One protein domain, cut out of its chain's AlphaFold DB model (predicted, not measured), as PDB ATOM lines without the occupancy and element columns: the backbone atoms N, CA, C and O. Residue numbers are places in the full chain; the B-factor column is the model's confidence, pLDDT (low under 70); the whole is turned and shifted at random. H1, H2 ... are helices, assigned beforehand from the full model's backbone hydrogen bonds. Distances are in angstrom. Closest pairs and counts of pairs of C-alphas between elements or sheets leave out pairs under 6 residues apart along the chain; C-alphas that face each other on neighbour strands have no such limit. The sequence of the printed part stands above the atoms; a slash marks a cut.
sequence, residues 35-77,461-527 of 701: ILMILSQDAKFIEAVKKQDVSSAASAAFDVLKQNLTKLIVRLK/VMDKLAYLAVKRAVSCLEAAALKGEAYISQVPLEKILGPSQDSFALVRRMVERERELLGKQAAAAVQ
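AT A GLANCE: This is residues 35 to 77 and 461 to 527 of the 701 residues of an uncharacterized protein of Chlamydomonas eustigma (UniProt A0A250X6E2). Two long helices, H3 and H4, cross at 43 degrees and make the core, with H1 and H2 packed on H3, and H5 and H6 on H4. A third long helix, H7, runs away from this body without touching another helix, and its residues 515 to 527 stick out as an arm. The printed part has 110 residues with seven named helices, H1 to H7 in order along the chain, and no named strand; the class is all helix. It is only just compact, close to loose, with a radius of gyration of the C-alphas of 15.7 A, and its elongated outline spans 59 by 32 by 25 A.

HOW THE PARTS SIT: H1, residues 35 to 39, touches H3, residues 54 to 76, which is the hub, touching four helices; the closest C-alphas, of Leu 39 and Ala 61, are 6.3 A apart. H2, residues 43 to 50, forms a helical hairpin with H3, at a shallow tilt of 32 degrees, opposite ways; it touches residues 54 to 61 of H3 alone, and the closest C-alphas, of Ala 48 and Ala 57, are 4.9 A apart. H4, residues 461 to 481, touches residues 62 to 72 of H3 alone, at a steep tilt of 43 degrees, opposite ways; the closest C-alphas, of Leu 65 and Val 470, are 6.4 A apart. H5, residues 485 to 488, touches H4, with the closest C-alphas, of Ala 480 and Ile 488, 5.1 A apart. H5 and H3 only just touch, with 3 pairs of C-alphas within 8 A, the closest those of Ser 55 and Ile 488 at 7.5 A. H6, residues 493 to 496, touches H4, with the closest C-alphas, of Ala 473 and Ile 496, 4.4 A apart. H7, residues 501 to 527, is close to H6 but not clearly touching it: the closest C-alphas, of Glu 494 and Phe 504, are 7.9 A apart. In H1, H2, H3, H4 and H7 every O i to N i+4 pair is within hydrogen-bond range; H5 and H6 are too short for such a pair.

IN THESE COORDINATES: H1 begins at C-alpha 35, (25.806, -30.333, -40.127). H2 is 10.4 A from first to last C-alpha, H3 31.9 A and H4 30.3 A. H4 begins at C-alpha 461, (39.679, -30.977, -35.025). H7 is 38.7 A long and ends at C-alpha 527, (-11.890, -21.991, -35.139).

THE WHOLE: The two C-alphas farthest apart, of Lys 77 and Gln 527, are 58.7 A apart. Residues 78 to 460 are not printed, and C-alphas 77 and 461 are 15.8 A apart across this cut. The links that are printed whole are tight. The mean pLDDT of the printed part is 79.6; under 70 are residue 76, residues 461 to 470, residue 499 and residues 501 to 511.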
ATOM      1  N   ILE A  35      26.602 -29.951 -38.951       82.50
ATOM      2  CA  ILE A  35      25.806 -30.333 -40.127       82.50
ATOM      3  C   ILE A  35      24.442 -29.651 -40.072       82.50
ATOM      4  O   ILE A  35      23.999 -29.098 -41.077       82.50
ATOM      5  N   LEU A  36      23.794 -29.625 -38.905       83.50
ATOM      6  CA  LEU A  36      22.498 -28.961 -38.759       83.50
ATOM      7  C   LEU A  36      22.624 -27.434 -38.845       83.50
ATOM      8  O   LEU A  36      21.757 -26.816 -39.458       83.50
ATOM      9  N   MET A  37      23.724 -26.830 -38.367       86.50
ATOM     10  CA  MET A  37      24.036 -25.423 -38.672       86.50
ATOM     11  C   MET A  37      24.101 -25.163 -40.182       86.50
ATOM     12  O   MET A  37      23.442 -24.245 -40.666       86.50
ATOM     13  N   ILE A  38      24.867 -25.977 -40.916       88.75
ATOM     14  CA  ILE A  38      25.065 -25.843 -42.367       88.75
ATOM     15  C   ILE A  38      23.743 -26.019 -43.131       88.75
ATOM     16  O   ILE A  38      23.434 -25.218 -44.008       88.75
ATOM     17  N   LEU A  39      22.935 -27.021 -42.777       91.69
ATOM     18  CA  LEU A  39      21.633 -27.259 -43.406       91.69
ATOM     19  C   LEU A  39      20.608 -26.165 -43.061       91.69
ATOM     20  O   LEU A  39      19.837 -25.759 -43.926       91.69
ATOM     21  N   SER A  40      20.633 -25.616 -41.840       93.19
ATOM     22  CA  SER A  40      19.747 -24.510 -41.430       93.19
ATOM     23  C   SER A  40      20.068 -23.150 -42.069       93.19
ATOM     24  O   SER A  40      19.376 -22.173 -41.794       93.19
ATOM     25  N   GLN A  41      21.108 -23.066 -42.904       92.94
ATOM     26  CA  GLN A  41      21.454 -21.859 -43.661       92.94
ATOM     27  C   GLN A  41      20.908 -21.876 -45.096       92.94
ATOM     28  O   GLN A  41      20.915 -20.834 -45.748       92.94
ATOM     29  N   ASP A  42      20.426 -23.019 -45.597       96.31
ATOM     30  CA  ASP A  42      19.928 -23.123 -46.969       96.31
ATOM     31  C   ASP A  42      18.405 -22.959 -47.068       96.31
ATOM     32  O   ASP A  42      17.618 -23.677 -46.445       96.31
ATOM     33  N   ALA A  43      17.988 -22.010 -47.907       94.81
ATOM     34  CA  ALA A  43      16.584 -21.679 -48.096       94.81
ATOM     35  C   ALA A  43      15.782 -22.806 -48.770       94.81
ATOM     36  O   ALA A  43      14.625 -23.009 -48.404       94.81
ATOM     37  N   LYS A  44      16.378 -23.565 -49.705       94.62
ATOM     38  CA  LYS A  44      15.694 -24.664 -50.408       94.62
ATOM     39  C   LYS A  44      15.461 -25.847 -49.475       94.62
ATOM     40  O   LYS A  44      14.379 -26.427 -49.494       94.62
ATOM     41  N   PHE A  45      16.439 -26.173 -48.629       94.94
ATOM     42  CA  PHE A  45      16.293 -27.195 -47.594       94.94
ATOM     43  C   PHE A  45      15.165 -26.831 -46.619       94.94
ATOM     44  O   PHE A  45      14.268 -27.640 -46.387       94.94
ATOM     45  N   ILE A  46      15.150 -25.591 -46.115       94.81
ATOM     46  CA  ILE A  46      14.080 -25.096 -45.234       94.81
ATOM     47  C   ILE A  46      12.714 -25.126 -45.937       94.81
ATOM     48  O   ILE A  46      11.721 -25.519 -45.326       94.81
ATOM     49  N   GLU A  47      12.636 -24.722 -47.207       94.31
ATOM     50  CA  GLU A  47      11.387 -24.721 -47.975       94.31
ATOM     51  C   GLU A  47      10.865 -26.144 -48.235       94.31
ATOM     52  O   GLU A  47       9.673 -26.399 -48.057       94.31
ATOM     53  N   ALA A  48      11.740 -27.088 -48.588       93.38
ATOM     54  CA  ALA A  48      11.374 -28.486 -48.793       93.38
ATOM     55  C   ALA A  48      10.918 -29.167 -47.489       93.38
ATOM     56  O   ALA A  48       9.899 -29.857 -47.484       93.38
ATOM     57  N   VAL A  49      11.603 -28.904 -46.367       92.69
ATOM     58  CA  VAL A  49      11.196 -29.388 -45.036       92.69
ATOM     59  C   VAL A  49       9.827 -28.823 -44.634       92.69
ATOM     60  O   VAL A  49       8.971 -29.587 -44.192       92.69
ATOM     61  N   LYS A  50       9.565 -27.527 -44.865       89.44
ATOM     62  CA  LYS A  50       8.238 -26.910 -44.648       89.44
ATOM     63  C   LYS A  50       7.137 -27.533 -45.512       89.44
ATOM     64  O   LYS A  50       6.008 -27.671 -45.056       89.44
ATOM     65  N   LYS A  51       7.463 -27.930 -46.747       94.12
ATOM     66  CA  LYS A  51       6.558 -28.656 -47.659       94.12
ATOM     67  C   LYS A  51       6.415 -30.149 -47.327       94.12
ATOM     68  O   LYS A  51       5.626 -30.826 -47.978       94.12
ATOM     69  N   GLN A  52       7.164 -30.660 -46.345       90.12
ATOM     70  CA  GLN A  52       7.296 -32.086 -46.011       90.12
ATOM     71  C   GLN A  52       7.778 -32.969 -47.182       90.12
ATOM     72  O   GLN A  52       7.623 -34.191 -47.155       90.12
ATOM     73  N   ASP A  53       8.406 -32.371 -48.199       93.50
ATOM     74  CA  ASP A  53       8.952 -33.096 -49.344       93.50
ATOM     75  C   ASP A  53      10.328 -33.670 -48.992       93.50
ATOM     76  O   ASP A  53      11.357 -32.990 -49.037       93.50
ATOM     77  N   VAL A  54      10.333 -34.956 -48.642       86.88
ATOM     78  CA  VAL A  54      11.537 -35.705 -48.268       86.88
ATOM     79  C   VAL A  54      12.520 -35.843 -49.441       86.88
ATOM     80  O   VAL A  54      13.726 -35.870 -49.191       86.88
ATOM     81  N   SER A  55      12.057 -35.889 -50.700       79.38
ATOM     82  CA  SER A  55      12.951 -36.007 -51.867       79.38
ATOM     83  C   SER A  55      13.660 -34.675 -52.124       79.38
ATOM     84  O   SER A  55      14.893 -34.616 -52.130       79.38
ATOM     85  N   SER A  56      12.905 -33.572 -52.189       85.56
ATOM     86  CA  SER A  56      13.481 -32.226 -52.320       85.56
ATOM     87  C   SER A  56      14.366 -31.848 -51.128       85.56
ATOM     88  O   SER A  56      15.414 -31.233 -51.323       85.56
ATOM     89  N   ALA A  57      14.010 -32.244 -49.900       90.25
ATOM     90  CA  ALA A  57      14.826 -31.978 -48.715       90.25
ATOM     91  C   ALA A  57      16.132 -32.788 -48.722       90.25
ATOM     92  O   ALA A  57      17.187 -32.241 -48.397       90.25
ATOM     93  N   ALA A  58      16.103 -34.060 -49.134       83.12
ATOM     94  CA  ALA A  58      17.314 -34.867 -49.293       83.12
ATOM     95  C   ALA A  58      18.229 -34.322 -50.406       83.12
ATOM     96  O   ALA A  58      19.446 -34.266 -50.224       83.12
ATOM     97  N   SER A  59      17.648 -33.874 -51.524       86.06
ATOM     98  CA  SER A  59      18.372 -33.273 -52.651       86.06
ATOM     99  C   SER A  59      19.028 -31.937 -52.270       86.06
ATOM    100  O   SER A  59      20.242 -31.775 -52.410       86.06
ATOM    101  N   ALA A  60      18.272 -31.016 -51.660       90.75
ATOM    102  CA  ALA A  60      18.811 -29.748 -51.167       90.75
ATOM    103  C   ALA A  60      19.901 -29.963 -50.102       90.75
ATOM    104  O   ALA A  60      20.955 -29.327 -50.157       90.75
ATOM    105  N   ALA A  61      19.706 -30.908 -49.173       89.94
ATOM    106  CA  ALA A  61      20.736 -31.263 -48.200       89.94
ATOM    107  C   ALA A  61      22.014 -31.785 -48.873       89.94
ATOM    108  O   ALA A  61      23.114 -31.389 -48.484       89.94
ATOM    109  N   PHE A  62      21.889 -32.638 -49.893       88.94
ATOM    110  CA  PHE A  62      23.028 -33.161 -50.648       88.94
ATOM    111  C   PHE A  62      23.831 -32.043 -51.326       88.94
ATOM    112  O   PHE A  62      25.049 -31.987 -51.147       88.94
ATOM    113  N   ASP A  63      23.173 -31.117 -52.027       90.81
ATOM    114  CA  ASP A  63      23.835 -29.987 -52.691       90.81
ATOM    115  C   ASP A  63      24.568 -29.074 -51.698       90.81
ATOM    116  O   ASP A  63      25.727 -28.708 -51.915       90.81
ATOM    117  N   VAL A  64      23.929 -28.743 -50.574       93.81
ATOM    118  CA  VAL A  64      24.510 -27.895 -49.520       93.81
ATOM    119  C   VAL A  64      25.726 -28.568 -48.882       93.81
ATOM    120  O   VAL A  64      26.768 -27.929 -48.686       93.81
ATOM    121  N   LEU A  65      25.634 -29.868 -48.594       90.25
ATOM    122  CA  LEU A  65      26.738 -30.660 -48.050       90.25
ATOM    123  C   LEU A  65      27.889 -30.776 -49.056       90.25
ATOM    124  O   LEU A  65      29.044 -30.582 -48.677       90.25
ATOM    125  N   LYS A  66      27.592 -30.997 -50.340       88.06
ATOM    126  CA  LYS A  66      28.565 -31.053 -51.443       88.06
ATOM    127  C   LYS A  66      29.301 -29.722 -51.622       88.06
ATOM    128  O   LYS A  66      30.530 -29.711 -51.675       88.06
ATOM    129  N   GLN A  67      28.594 -28.590 -51.630       88.44
ATOM    130  CA  GLN A  67      29.216 -27.262 -51.717       88.44
ATOM    131  C   GLN A  67      30.139 -26.964 -50.527       88.44
ATOM    132  O   GLN A  67      31.236 -26.429 -50.710       88.44
ATOM    133  N   ASN A  68      29.723 -27.306 -49.305       86.19
ATOM    134  CA  ASN A  68      30.545 -27.093 -48.113       86.19
ATOM    135  C   ASN A  68      31.730 -28.068 -48.037       86.19
ATOM    136  O   ASN A  68      32.819 -27.664 -47.627       86.19
ATOM    137  N   LEU A  69      31.575 -29.301 -48.527       83.44
ATOM    138  CA  LEU A  69      32.670 -30.255 -48.697       83.44
ATOM    139  C   LEU A  69      33.734 -29.721 -49.668       83.44
ATOM    140  O   LEU A  69      34.918 -29.757 -49.339       83.44
ATOM    141  N   THR A  70      33.338 -29.145 -50.810       83.75
ATOM    142  CA  THR A  70      34.268 -28.487 -51.748       83.75
ATOM    143  C   THR A  70      35.000 -27.311 -51.093       83.75
ATOM    144  O   THR A  70      36.227 -27.237 -51.168       83.75
ATOM    145  N   LYS A  71      34.285 -26.432 -50.374       81.69
ATOM    146  CA  LYS A  71      34.887 -25.307 -49.628       81.69
ATOM    147  C   LYS A  71      35.895 -25.785 -48.569       81.69
ATOM    148  O   LYS A  71      36.952 -25.170 -48.414       81.69
ATOM    149  N   LEU A  72      35.609 -26.888 -47.871       79.12
ATOM    150  CA  LEU A  72      36.539 -27.523 -46.930       79.12
ATOM    151  C   LEU A  72      37.758 -28.132 -47.635       79.12
ATOM    152  O   LEU A  72      38.874 -27.940 -47.163       79.12
ATOM    153  N   ILE A  73      37.584 -28.814 -48.771       76.44
ATOM    154  CA  ILE A  73      38.696 -29.405 -49.536       76.44
ATOM    155  C   ILE A  73      39.675 -28.326 -50.013       76.44
ATOM    156  O   ILE A  73      40.881 -28.510 -49.863       76.44
ATOM    157  N   VAL A  74      39.178 -27.187 -50.509       81.94
ATOM    158  CA  VAL A  74      40.020 -26.038 -50.897       81.94
ATOM    159  C   VAL A  74      40.784 -25.485 -49.687       81.94
ATOM    160  O   VAL A  74      42.003 -25.341 -49.745       81.94
ATOM    161  N   ARG A  75      40.108 -25.263 -48.548       74.69
ATOM    162  CA  ARG A  75      40.753 -24.794 -47.302       74.69
ATOM    163  C   ARG A  75      41.783 -25.776 -46.727       74.69
ATOM    164  O   ARG A  75      42.731 -25.342 -46.082       74.69
ATOM    165  N   LEU A  76      41.609 -27.078 -46.951       67.94
ATOM    166  CA  LEU A  76      42.522 -28.135 -46.498       67.94
ATOM    167  C   LEU A  76      43.665 -28.429 -47.492       67.94
ATOM    168  O   LEU A  76      44.594 -29.154 -47.135       67.94
ATOM    169  N   LYS A  77      43.634 -27.863 -48.708       75.50
ATOM    170  CA  LYS A  77      44.706 -27.942 -49.718       75.50
ATOM    171  C   LYS A  77      45.145 -26.549 -50.229       75.50
ATOM    172  O   LYS A  77      45.105 -26.310 -51.435       75.50
ATOM    173  N   VAL A 461      40.257 -29.690 -35.454       44.03
ATOM    174  CA  VAL A 461      39.679 -30.977 -35.025       44.03
ATOM    175  C   VAL A 461      38.175 -31.021 -35.308       44.03
ATOM    176  O   VAL A 461      37.701 -32.016 -35.857       44.03
ATOM    177  N   MET A 462      37.441 -29.940 -35.023       51.81
ATOM    178  CA  MET A 462      36.020 -29.810 -35.378       51.81
ATOM    179  C   MET A 462      35.819 -29.872 -36.897       51.81
ATOM    180  O   MET A 462      34.983 -30.639 -37.368       51.81
ATOM    181  N   ASP A 463      36.659 -29.174 -37.666       61.97
ATOM    182  CA  ASP A 463      36.672 -29.197 -39.135       61.97
ATOM    183  C   ASP A 463      36.860 -30.622 -39.692       61.97
ATOM    184  O   ASP A 463      36.214 -31.011 -40.666       61.97
ATOM    185  N   LYS A 464      37.704 -31.445 -39.048       59.97
ATOM    186  CA  LYS A 464      37.935 -32.850 -39.436       59.97
ATOM    187  C   LYS A 464      36.763 -33.761 -39.080       59.97
ATOM    188  O   LYS A 464      36.414 -34.627 -39.882       59.97
ATOM    189  N   LEU A 465      36.152 -33.585 -37.908       58.78
ATOM    190  CA  LEU A 465      34.972 -34.358 -37.505       58.78
ATOM    191  C   LEU A 465      33.766 -34.022 -38.392       58.78
ATOM    192  O   LEU A 465      33.117 -34.937 -38.901       58.78
ATOM    193  N   ALA A 466      33.537 -32.735 -38.670       65.38
ATOM    194  CA  ALA A 466      32.535 -32.276 -39.625       65.38
ATOM    195  C   ALA A 466      32.799 -32.846 -41.028       65.38
ATOM    196  O   ALA A 466      31.912 -33.473 -41.600       65.38
ATOM    197  N   TYR A 467      34.026 -32.735 -41.556       69.00
ATOM    198  CA  TYR A 467      34.404 -33.313 -42.854       69.00
ATOM    199  C   TYR A 467      34.100 -34.820 -42.946       69.00
ATOM    200  O   TYR A 467      33.539 -35.276 -43.943       69.00
ATOM    201  N   LEU A 468      34.432 -35.603 -41.913       68.62
ATOM    202  CA  LEU A 468      34.178 -37.049 -41.894       68.62
ATOM    203  C   LEU A 468      32.679 -37.386 -41.824       68.62
ATOM    204  O   LEU A 468      32.238 -38.317 -42.501       68.62
ATOM    205  N   ALA A 469      31.897 -36.631 -41.050       68.75
ATOM    206  CA  ALA A 469      30.448 -36.806 -40.962       68.75
ATOM    207  C   ALA A 469      29.745 -36.419 -42.279       68.75
ATOM    208  O   ALA A 469      28.954 -37.202 -42.806       68.75
ATOM    209  N   VAL A 470      30.114 -35.279 -42.878       66.75
ATOM    210  CA  VAL A 470      29.629 -34.828 -44.196       66.75
ATOM    211  C   VAL A 470      29.963 -35.860 -45.276       66.75
ATOM    212  O   VAL A 470      29.077 -36.280 -46.019       66.75
ATOM    213  N   LYS A 471      31.214 -36.340 -45.332       71.12
ATOM    214  CA  LYS A 471      31.644 -37.361 -46.303       71.12
ATOM    215  C   LYS A 471      30.852 -38.665 -46.158       71.12
ATOM    216  O   LYS A 471      30.462 -39.251 -47.163       71.12
ATOM    217  N   ARG A 472      30.564 -39.102 -44.925       77.81
ATOM    218  CA  ARG A 472      29.715 -40.275 -44.657       77.81
ATOM    219  C   ARG A 472      28.281 -40.076 -45.158       77.81
ATOM    220  O   ARG A 472      27.747 -40.987 -45.788       77.81
ATOM    221  N   ALA A 473      27.673 -38.924 -44.877       74.12
ATOM    222  CA  ALA A 473      26.313 -38.609 -45.313       74.12
ATOM    223  C   ALA A 473      26.207 -38.619 -46.848       74.12
ATOM    224  O   ALA A 473      25.357 -39.319 -47.398       74.12
ATOM    225  N   VAL A 474      27.137 -37.935 -47.527       74.31
ATOM    226  CA  VAL A 474      27.262 -37.899 -48.996       74.31
ATOM    227  C   VAL A 474      27.388 -39.312 -49.574       74.31
ATOM    228  O   VAL A 474      26.533 -39.711 -50.361       74.31
ATOM    229  N   SER A 475      28.344 -40.127 -49.112       78.94
ATOM    230  CA  SER A 475      28.510 -41.500 -49.624       78.94
ATOM    231  C   SER A 475      27.321 -42.425 -49.332       78.94
ATOM    232  O   SER A 475      27.087 -43.381 -50.074       78.94
ATOM    233  N   CYS A 476      26.542 -42.165 -48.277       83.56
ATOM    234  CA  CYS A 476      25.310 -42.908 -48.010       83.56
ATOM    235  C   CYS A 476      24.178 -42.535 -48.982       83.56
ATOM    236  O   CYS A 476      23.406 -43.413 -49.375       83.56
ATOM    237  N   LEU A 477      24.086 -41.259 -49.369       78.69
ATOM    238  CA  LEU A 477      23.117 -40.760 -50.347       78.69
ATOM    239  C   LEU A 477      23.493 -41.190 -51.774       78.69
ATOM    240  O   LEU A 477      22.638 -41.696 -52.494       78.69
ATOM    241  N   GLU A 478      24.772 -41.129 -52.154       82.25
ATOM    242  CA  GLU A 478      25.282 -41.649 -53.437       82.25
ATOM    243  C   GLU A 478      24.970 -43.149 -53.601       82.25
ATOM    244  O   GLU A 478      24.400 -43.577 -54.606       82.25
ATOM    245  N   ALA A 479      25.237 -43.957 -52.567       83.56
ATOM    246  CA  ALA A 479      24.935 -45.395 -52.546       83.56
ATOM    247  C   ALA A 479      23.427 -45.738 -52.461       83.56
ATOM    248  O   ALA A 479      23.056 -46.925 -52.464       83.56
ATOM    249  N   ALA A 480      22.563 -44.724 -52.357       86.25
ATOM    250  CA  ALA A 480      21.113 -44.833 -52.467       86.25
ATOM    251  C   ALA A 480      20.609 -44.341 -53.831       86.25
ATOM    252  O   ALA A 480      19.821 -45.043 -54.456       86.25
ATOM    253  N   ALA A 481      21.131 -43.222 -54.342       82.75
ATOM    254  CA  ALA A 481      20.838 -42.715 -55.683       82.75
ATOM    255  C   ALA A 481      21.203 -43.733 -56.779       82.75
ATOM    256  O   ALA A 481      20.415 -43.968 -57.692       82.75
ATOM    257  N   LEU A 482      22.318 -44.457 -56.614       82.69
ATOM    258  CA  LEU A 482      22.711 -45.597 -57.463       82.69
ATOM    259  C   LEU A 482      21.723 -46.788 -57.456       82.69
ATOM    260  O   LEU A 482      21.938 -47.763 -58.176       82.69
ATOM    261  N   LYS A 483      20.659 -46.748 -56.645       86.75
ATOM    262  CA  LYS A 483      19.567 -47.739 -56.605       86.75
ATOM    263  C   LYS A 483      18.216 -47.159 -57.051       86.75
ATOM    264  O   LYS A 483      17.206 -47.852 -56.947       86.75
ATOM    265  N   GLY A 484      18.201 -45.920 -57.548       83.25
ATOM    266  CA  GLY A 484      17.002 -45.188 -57.954       83.25
ATOM    267  C   GLY A 484      16.388 -44.344 -56.834       83.25
ATOM    268  O   GLY A 484      16.534 -44.639 -55.648       83.25
ATOM    269  N   GLU A 485      15.668 -43.290 -57.225       74.50
ATOM    270  CA  GLU A 485      15.095 -42.279 -56.322       74.50
ATOM    271  C   GLU A 485      14.222 -42.883 -55.212       74.50
ATOM    272  O   GLU A 485      14.372 -42.542 -54.040       74.50
ATOM    273  N   ALA A 486      13.391 -43.873 -55.553       77.50
ATOM    274  CA  ALA A 486      12.532 -44.583 -54.604       77.50
ATOM    275  C   ALA A 486      13.297 -45.309 -53.477       77.50
ATOM    276  O   ALA A 486      12.673 -45.738 -52.508       77.50
ATOM    277  N   TYR A 487      14.623 -45.468 -53.582       82.31
ATOM    278  CA  TYR A 487      15.485 -45.992 -52.520       82.31
ATOM    279  C   TYR A 487      16.120 -44.883 -51.658       82.31
ATOM    280  O   TYR A 487      16.498 -45.152 -50.519       82.31
ATOM    281  N   ILE A 488      16.216 -43.639 -52.150       83.38
ATOM    282  CA  ILE A 488      16.740 -42.486 -51.392       83.38
ATOM    283  C   ILE A 488      15.817 -42.181 -50.206       83.38
ATOM    284  O   ILE A 488      16.279 -42.097 -49.070       83.38
ATOM    285  N   SER A 489      14.504 -42.140 -50.442       80.44
ATOM    286  CA  SER A 489      13.482 -41.975 -49.396       80.44
ATOM    287  C   SER A 489      13.385 -43.158 -48.418       80.44
ATOM    288  O   SER A 489      12.780 -43.027 -47.356       80.44
ATOM    289  N   GLN A 490      14.005 -44.301 -48.739       85.06
ATOM    290  CA  GLN A 490      14.093 -45.483 -47.871       85.06
ATOM    291  C   GLN A 490      15.400 -45.556 -47.065       85.06
ATOM    292  O   GLN A 490      15.599 -46.517 -46.317       85.06
ATOM    293  N   VAL A 491      16.319 -44.592 -47.203       84.00
ATOM    294  CA  VAL A 491      17.540 -44.556 -46.386       84.00
ATOM    295  C   VAL A 491      17.167 -44.186 -44.947       84.00
ATOM    296  O   VAL A 491      16.717 -43.067 -44.715       84.00
ATOM    297  N   PRO A 492      17.395 -45.066 -43.948       82.56
ATOM    298  CA  PRO A 492      17.188 -44.701 -42.553       82.56
ATOM    299  C   PRO A 492      18.137 -43.562 -42.190       82.56
ATOM    300  O   PRO A 492      19.336 -43.628 -42.500       82.56
ATOM    301  N   LEU A 493      17.612 -42.533 -41.530       74.75
ATOM    302  CA  LEU A 493      18.350 -41.319 -41.187       74.75
ATOM    303  C   LEU A 493      19.609 -41.649 -40.349       74.75
ATOM    304  O   LEU A 493      20.639 -40.988 -40.480       74.75
ATOM    305  N   GLU A 494      19.575 -42.752 -39.591       78.50
ATOM    306  CA  GLU A 494      20.664 -43.380 -38.816       78.50
ATOM    307  C   GLU A 494      21.900 -43.731 -39.658       78.50
ATOM    308  O   GLU A 494      23.026 -43.777 -39.154       78.50
ATOM    309  N   LYS A 495      21.729 -43.975 -40.960       79.25
ATOM    310  CA  LYS A 495      22.855 -44.233 -41.868       79.25
ATOM    311  C   LYS A 495      23.521 -42.934 -42.321       79.25
ATOM    312  O   LYS A 495      24.753 -42.904 -42.391       79.25
ATOM    313  N   ILE A 496      22.716 -41.889 -42.538       80.00
ATOM    314  CA  ILE A 496      23.127 -40.552 -42.992       80.00
ATOM    315  C   ILE A 496      23.847 -39.804 -41.858       80.00
ATOM    316  O   ILE A 496      25.018 -39.468 -42.005       80.00
ATOM    317  N   LEU A 497      23.184 -39.612 -40.711       78.69
ATOM    318  CA  LEU A 497      23.730 -38.887 -39.548       78.69
ATOM    319  C   LEU A 497      24.703 -39.737 -38.707       78.69
ATOM    320  O   LEU A 497      25.512 -39.213 -37.943       78.69
ATOM    321  N   GLY A 498      24.657 -41.065 -38.843       80.00
ATOM    322  CA  GLY A 498      25.513 -41.979 -38.094       80.00
ATOM    323  C   GLY A 498      25.099 -42.161 -36.625       80.00
ATOM    324  O   GLY A 498      23.933 -41.992 -36.290       80.00
ATOM    325  N   PRO A 499      26.022 -42.557 -35.727       64.62
ATOM    326  CA  PRO A 499      25.692 -42.954 -34.353       64.62
ATOM    327  C   PRO A 499      25.459 -41.779 -33.378       64.62
ATOM    328  O   PRO A 499      25.431 -41.997 -32.168       64.62
ATOM    329  N   SER A 500      25.327 -40.543 -33.870       70.00
ATOM    330  CA  SER A 500      25.174 -39.335 -33.046       70.00
ATOM    331  C   SER A 500      23.761 -39.232 -32.459       70.00
ATOM    332  O   SER A 500      22.857 -38.692 -33.098       70.00
ATOM    333  N   GLN A 501      23.547 -39.756 -31.245       65.75
ATOM    334  CA  GLN A 501      22.232 -39.718 -30.581       65.75
ATOM    335  C   GLN A 501      21.686 -38.290 -30.418       65.75
ATOM    336  O   GLN A 501      20.477 -38.089 -30.540       65.75
ATOM    337  N   ASP A 502      22.558 -37.299 -30.228       57.56
ATOM    338  CA  ASP A 502      22.174 -35.891 -30.099       57.56
ATOM    339  C   ASP A 502      21.578 -35.334 -31.401       57.56
ATOM    340  O   ASP A 502      20.555 -34.647 -31.371       57.56
ATOM    341  N   SER A 503      22.139 -35.711 -32.556       56.91
ATOM    342  CA  SER A 503      21.591 -35.359 -33.874       56.91
ATOM    343  C   SER A 503      20.193 -35.968 -34.077       56.91
ATOM    344  O   SER A 503      19.303 -35.303 -34.611       56.91
ATOM    345  N   PHE A 504      19.947 -37.190 -33.582       63.34
ATOM    346  CA  PHE A 504      18.608 -37.806 -33.589       63.34
ATOM    347  C   PHE A 504      17.625 -37.110 -32.659       63.34
ATOM    348  O   PHE A 504      16.483 -36.864 -33.051       63.34
ATOM    349  N   ALA A 505      18.054 -36.779 -31.441       58.44
ATOM    350  CA  ALA A 505      17.226 -36.064 -30.480       58.44
ATOM    351  C   ALA A 505      16.834 -34.673 -31.005       58.44
ATOM    352  O   ALA A 505      15.684 -34.261 -30.843       58.44
ATOM    353  N   LEU A 506      17.751 -33.969 -31.676       57.62
ATOM    354  CA  LEU A 506      17.491 -32.648 -32.245       57.62
ATOM    355  C   LEU A 506      16.556 -32.708 -33.463       57.62
ATOM    356  O   LEU A 506      15.554 -31.993 -33.472       57.62
ATOM    357  N   VAL A 507      16.797 -33.594 -34.439       58.03
ATOM    358  CA  VAL A 507      15.885 -33.741 -35.594       58.03
ATOM    359  C   VAL A 507      14.493 -34.197 -35.145       58.03
ATOM    360  O   VAL A 507      13.497 -33.642 -35.607       58.03
ATOM    361  N   ARG A 508      14.396 -35.136 -34.192       65.56
ATOM    362  CA  ARG A 508      13.103 -35.554 -33.626       65.56
ATOM    363  C   ARG A 508      12.355 -34.376 -32.991       65.56
ATOM    364  O   ARG A 508      11.200 -34.157 -33.343       65.56
ATOM    365  N   ARG A 509      13.024 -33.571 -32.157       60.62
ATOM    366  CA  ARG A 509      12.437 -32.359 -31.551       60.62
ATOM    367  C   ARG A 509      12.002 -31.319 -32.585       60.62
ATOM    368  O   ARG A 509      11.015 -30.626 -32.354       60.62
ATOM    369  N   MET A 510      12.708 -31.190 -33.710       58.53
ATOM    370  CA  MET A 510      12.291 -30.303 -34.805       58.53
ATOM    371  C   MET A 510      11.007 -30.802 -35.480       58.53
ATOM    372  O   MET A 510      10.085 -30.013 -35.663       58.53
ATOM    373  N   VAL A 511      10.905 -32.104 -35.777       68.69
ATOM    374  CA  VAL A 511       9.684 -32.706 -36.349       68.69
ATOM    375  C   VAL A 511       8.507 -32.642 -35.367       68.69
ATOM    376  O   VAL A 511       7.385 -32.344 -35.771       68.69
ATOM    377  N   GLU A 512       8.746 -32.874 -34.075       73.00
ATOM    378  CA  GLU A 512       7.728 -32.758 -33.022       73.00
ATOM    379  C   GLU A 512       7.219 -31.314 -32.879       73.00
ATOM    380  O   GLU A 512       6.005 -31.101 -32.870       73.00
ATOM    381  N   ARG A 513       8.119 -30.319 -32.873       75.44
ATOM    382  CA  ARG A 513       7.763 -28.888 -32.853       75.44
ATOM    383  C   ARG A 513       6.963 -28.474 -34.088       75.44
ATOM    384  O   ARG A 513       5.950 -27.797 -33.948       75.44
ATOM    385  N   GLU A 514       7.385 -28.874 -35.287       71.56
ATOM    386  CA  GLU A 514       6.676 -28.503 -36.519       71.56
ATOM    387  C   GLU A 514       5.283 -29.151 -36.569       71.56
ATOM    388  O   GLU A 514       4.301 -28.508 -36.942       71.56
ATOM    389  N   ARG A 515       5.155 -30.396 -36.090       75.56
ATOM    390  CA  ARG A 515       3.860 -31.072 -35.925       75.56
ATOM    391  C   ARG A 515       2.955 -30.356 -34.917       75.56
ATOM    392  O   ARG A 515       1.748 -30.287 -35.141       75.56
ATOM    393  N   GLU A 516       3.511 -29.811 -33.837       80.75
ATOM    394  CA  GLU A 516       2.767 -28.997 -32.868       80.75
ATOM    395  C   GLU A 516       2.297 -27.666 -33.484       80.75
ATOM    396  O   GLU A 516       1.138 -27.283 -33.312       80.75
ATOM    397  N   LEU A 517       3.154 -26.984 -34.253       79.56
ATOM    398  CA  LEU A 517       2.809 -25.745 -34.961       79.56
ATOM    399  C   LEU A 517       1.713 -25.971 -36.010       79.56
ATOM    400  O   LEU A 517       0.742 -25.217 -36.043       79.56
ATOM    401  N   LEU A 518       1.813 -27.036 -36.808       80.44
ATOM    402  CA  LEU A 518       0.781 -27.422 -37.775       80.44
ATOM    403  C   LEU A 518      -0.528 -27.832 -37.081       80.44
ATOM    404  O   LEU A 518      -1.605 -27.478 -37.556       80.44
ATOM    405  N   GLY A 519      -0.458 -28.492 -35.920       89.81
ATOM    406  CA  GLY A 519      -1.628 -28.769 -35.080       89.81
ATOM    407  C   GLY A 519      -2.321 -27.492 -34.590       89.81
ATOM    408  O   GLY A 519      -3.545 -27.381 -34.680       89.81
ATOM    409  N   LYS A 520      -1.548 -26.493 -34.142       88.00
ATOM    410  CA  LYS A 520      -2.064 -25.171 -33.738       88.00
ATOM    411  C   LYS A 520      -2.660 -24.396 -34.918       88.00
ATOM    412  O   LYS A 520      -3.722 -23.799 -34.763       88.00
ATOM    413  N   GLN A 521      -2.039 -24.444 -36.099       83.12
ATOM    414  CA  GLN A 521      -2.582 -23.827 -37.318       83.12
ATOM    415  C   GLN A 521      -3.883 -24.498 -37.778       83.12
ATOM    416  O   GLN A 521      -4.844 -23.799 -38.091       83.12
ATOM    417  N   ALA A 522      -3.959 -25.832 -37.755       88.50
ATOM    418  CA  ALA A 522      -5.183 -26.565 -38.079       88.50
ATOM    419  C   ALA A 522      -6.320 -26.241 -37.093       88.50
ATOM    420  O   ALA A 522      -7.447 -25.986 -37.516       88.50
ATOM    421  N   ALA A 523      -6.026 -26.176 -35.789       88.69
ATOM    422  CA  ALA A 523      -6.996 -25.762 -34.776       88.69
ATOM    423  C   ALA A 523      -7.486 -24.316 -34.994       88.69
ATOM    424  O   ALA A 523      -8.688 -24.065 -34.920       88.69
ATOM    425  N   ALA A 524      -6.587 -23.384 -35.326       88.19
ATOM    426  CA  ALA A 524      -6.944 -22.001 -35.642       88.19
ATOM    427  C   ALA A 524      -7.810 -21.888 -36.912       88.19
ATOM    428  O   ALA A 524      -8.787 -21.141 -36.917       88.19
ATOM    429  N   ALA A 525      -7.512 -22.659 -37.962       86.62
ATOM    430  CA  ALA A 525      -8.313 -22.694 -39.189       86.62
ATOM    431  C   ALA A 525      -9.727 -23.258 -38.949       86.62
ATOM    432  O   ALA A 525     -10.706 -22.722 -39.470       86.62
ATOM    433  N   VAL A 526      -9.860 -24.294 -38.109       92.00
ATOM    434  CA  VAL A 526     -11.173 -24.806 -37.676       92.00
ATOM    435  C   VAL A 526     -11.931 -23.744 -36.875       92.00
ATOM    436  O   VAL A 526     -13.095 -23.489 -37.176       92.00
ATOM    437  N   GLN A 527     -11.276 -23.069 -35.923       85.50
ATOM    438  CA  GLN A 527     -11.890 -21.991 -35.139       85.50
ATOM    439  C   GLN A 527     -12.392 -20.839 -36.024       85.50
ATOM    440  O   GLN A 527     -13.516 -20.373 -35.834       85.50
TER     441      GLN A 527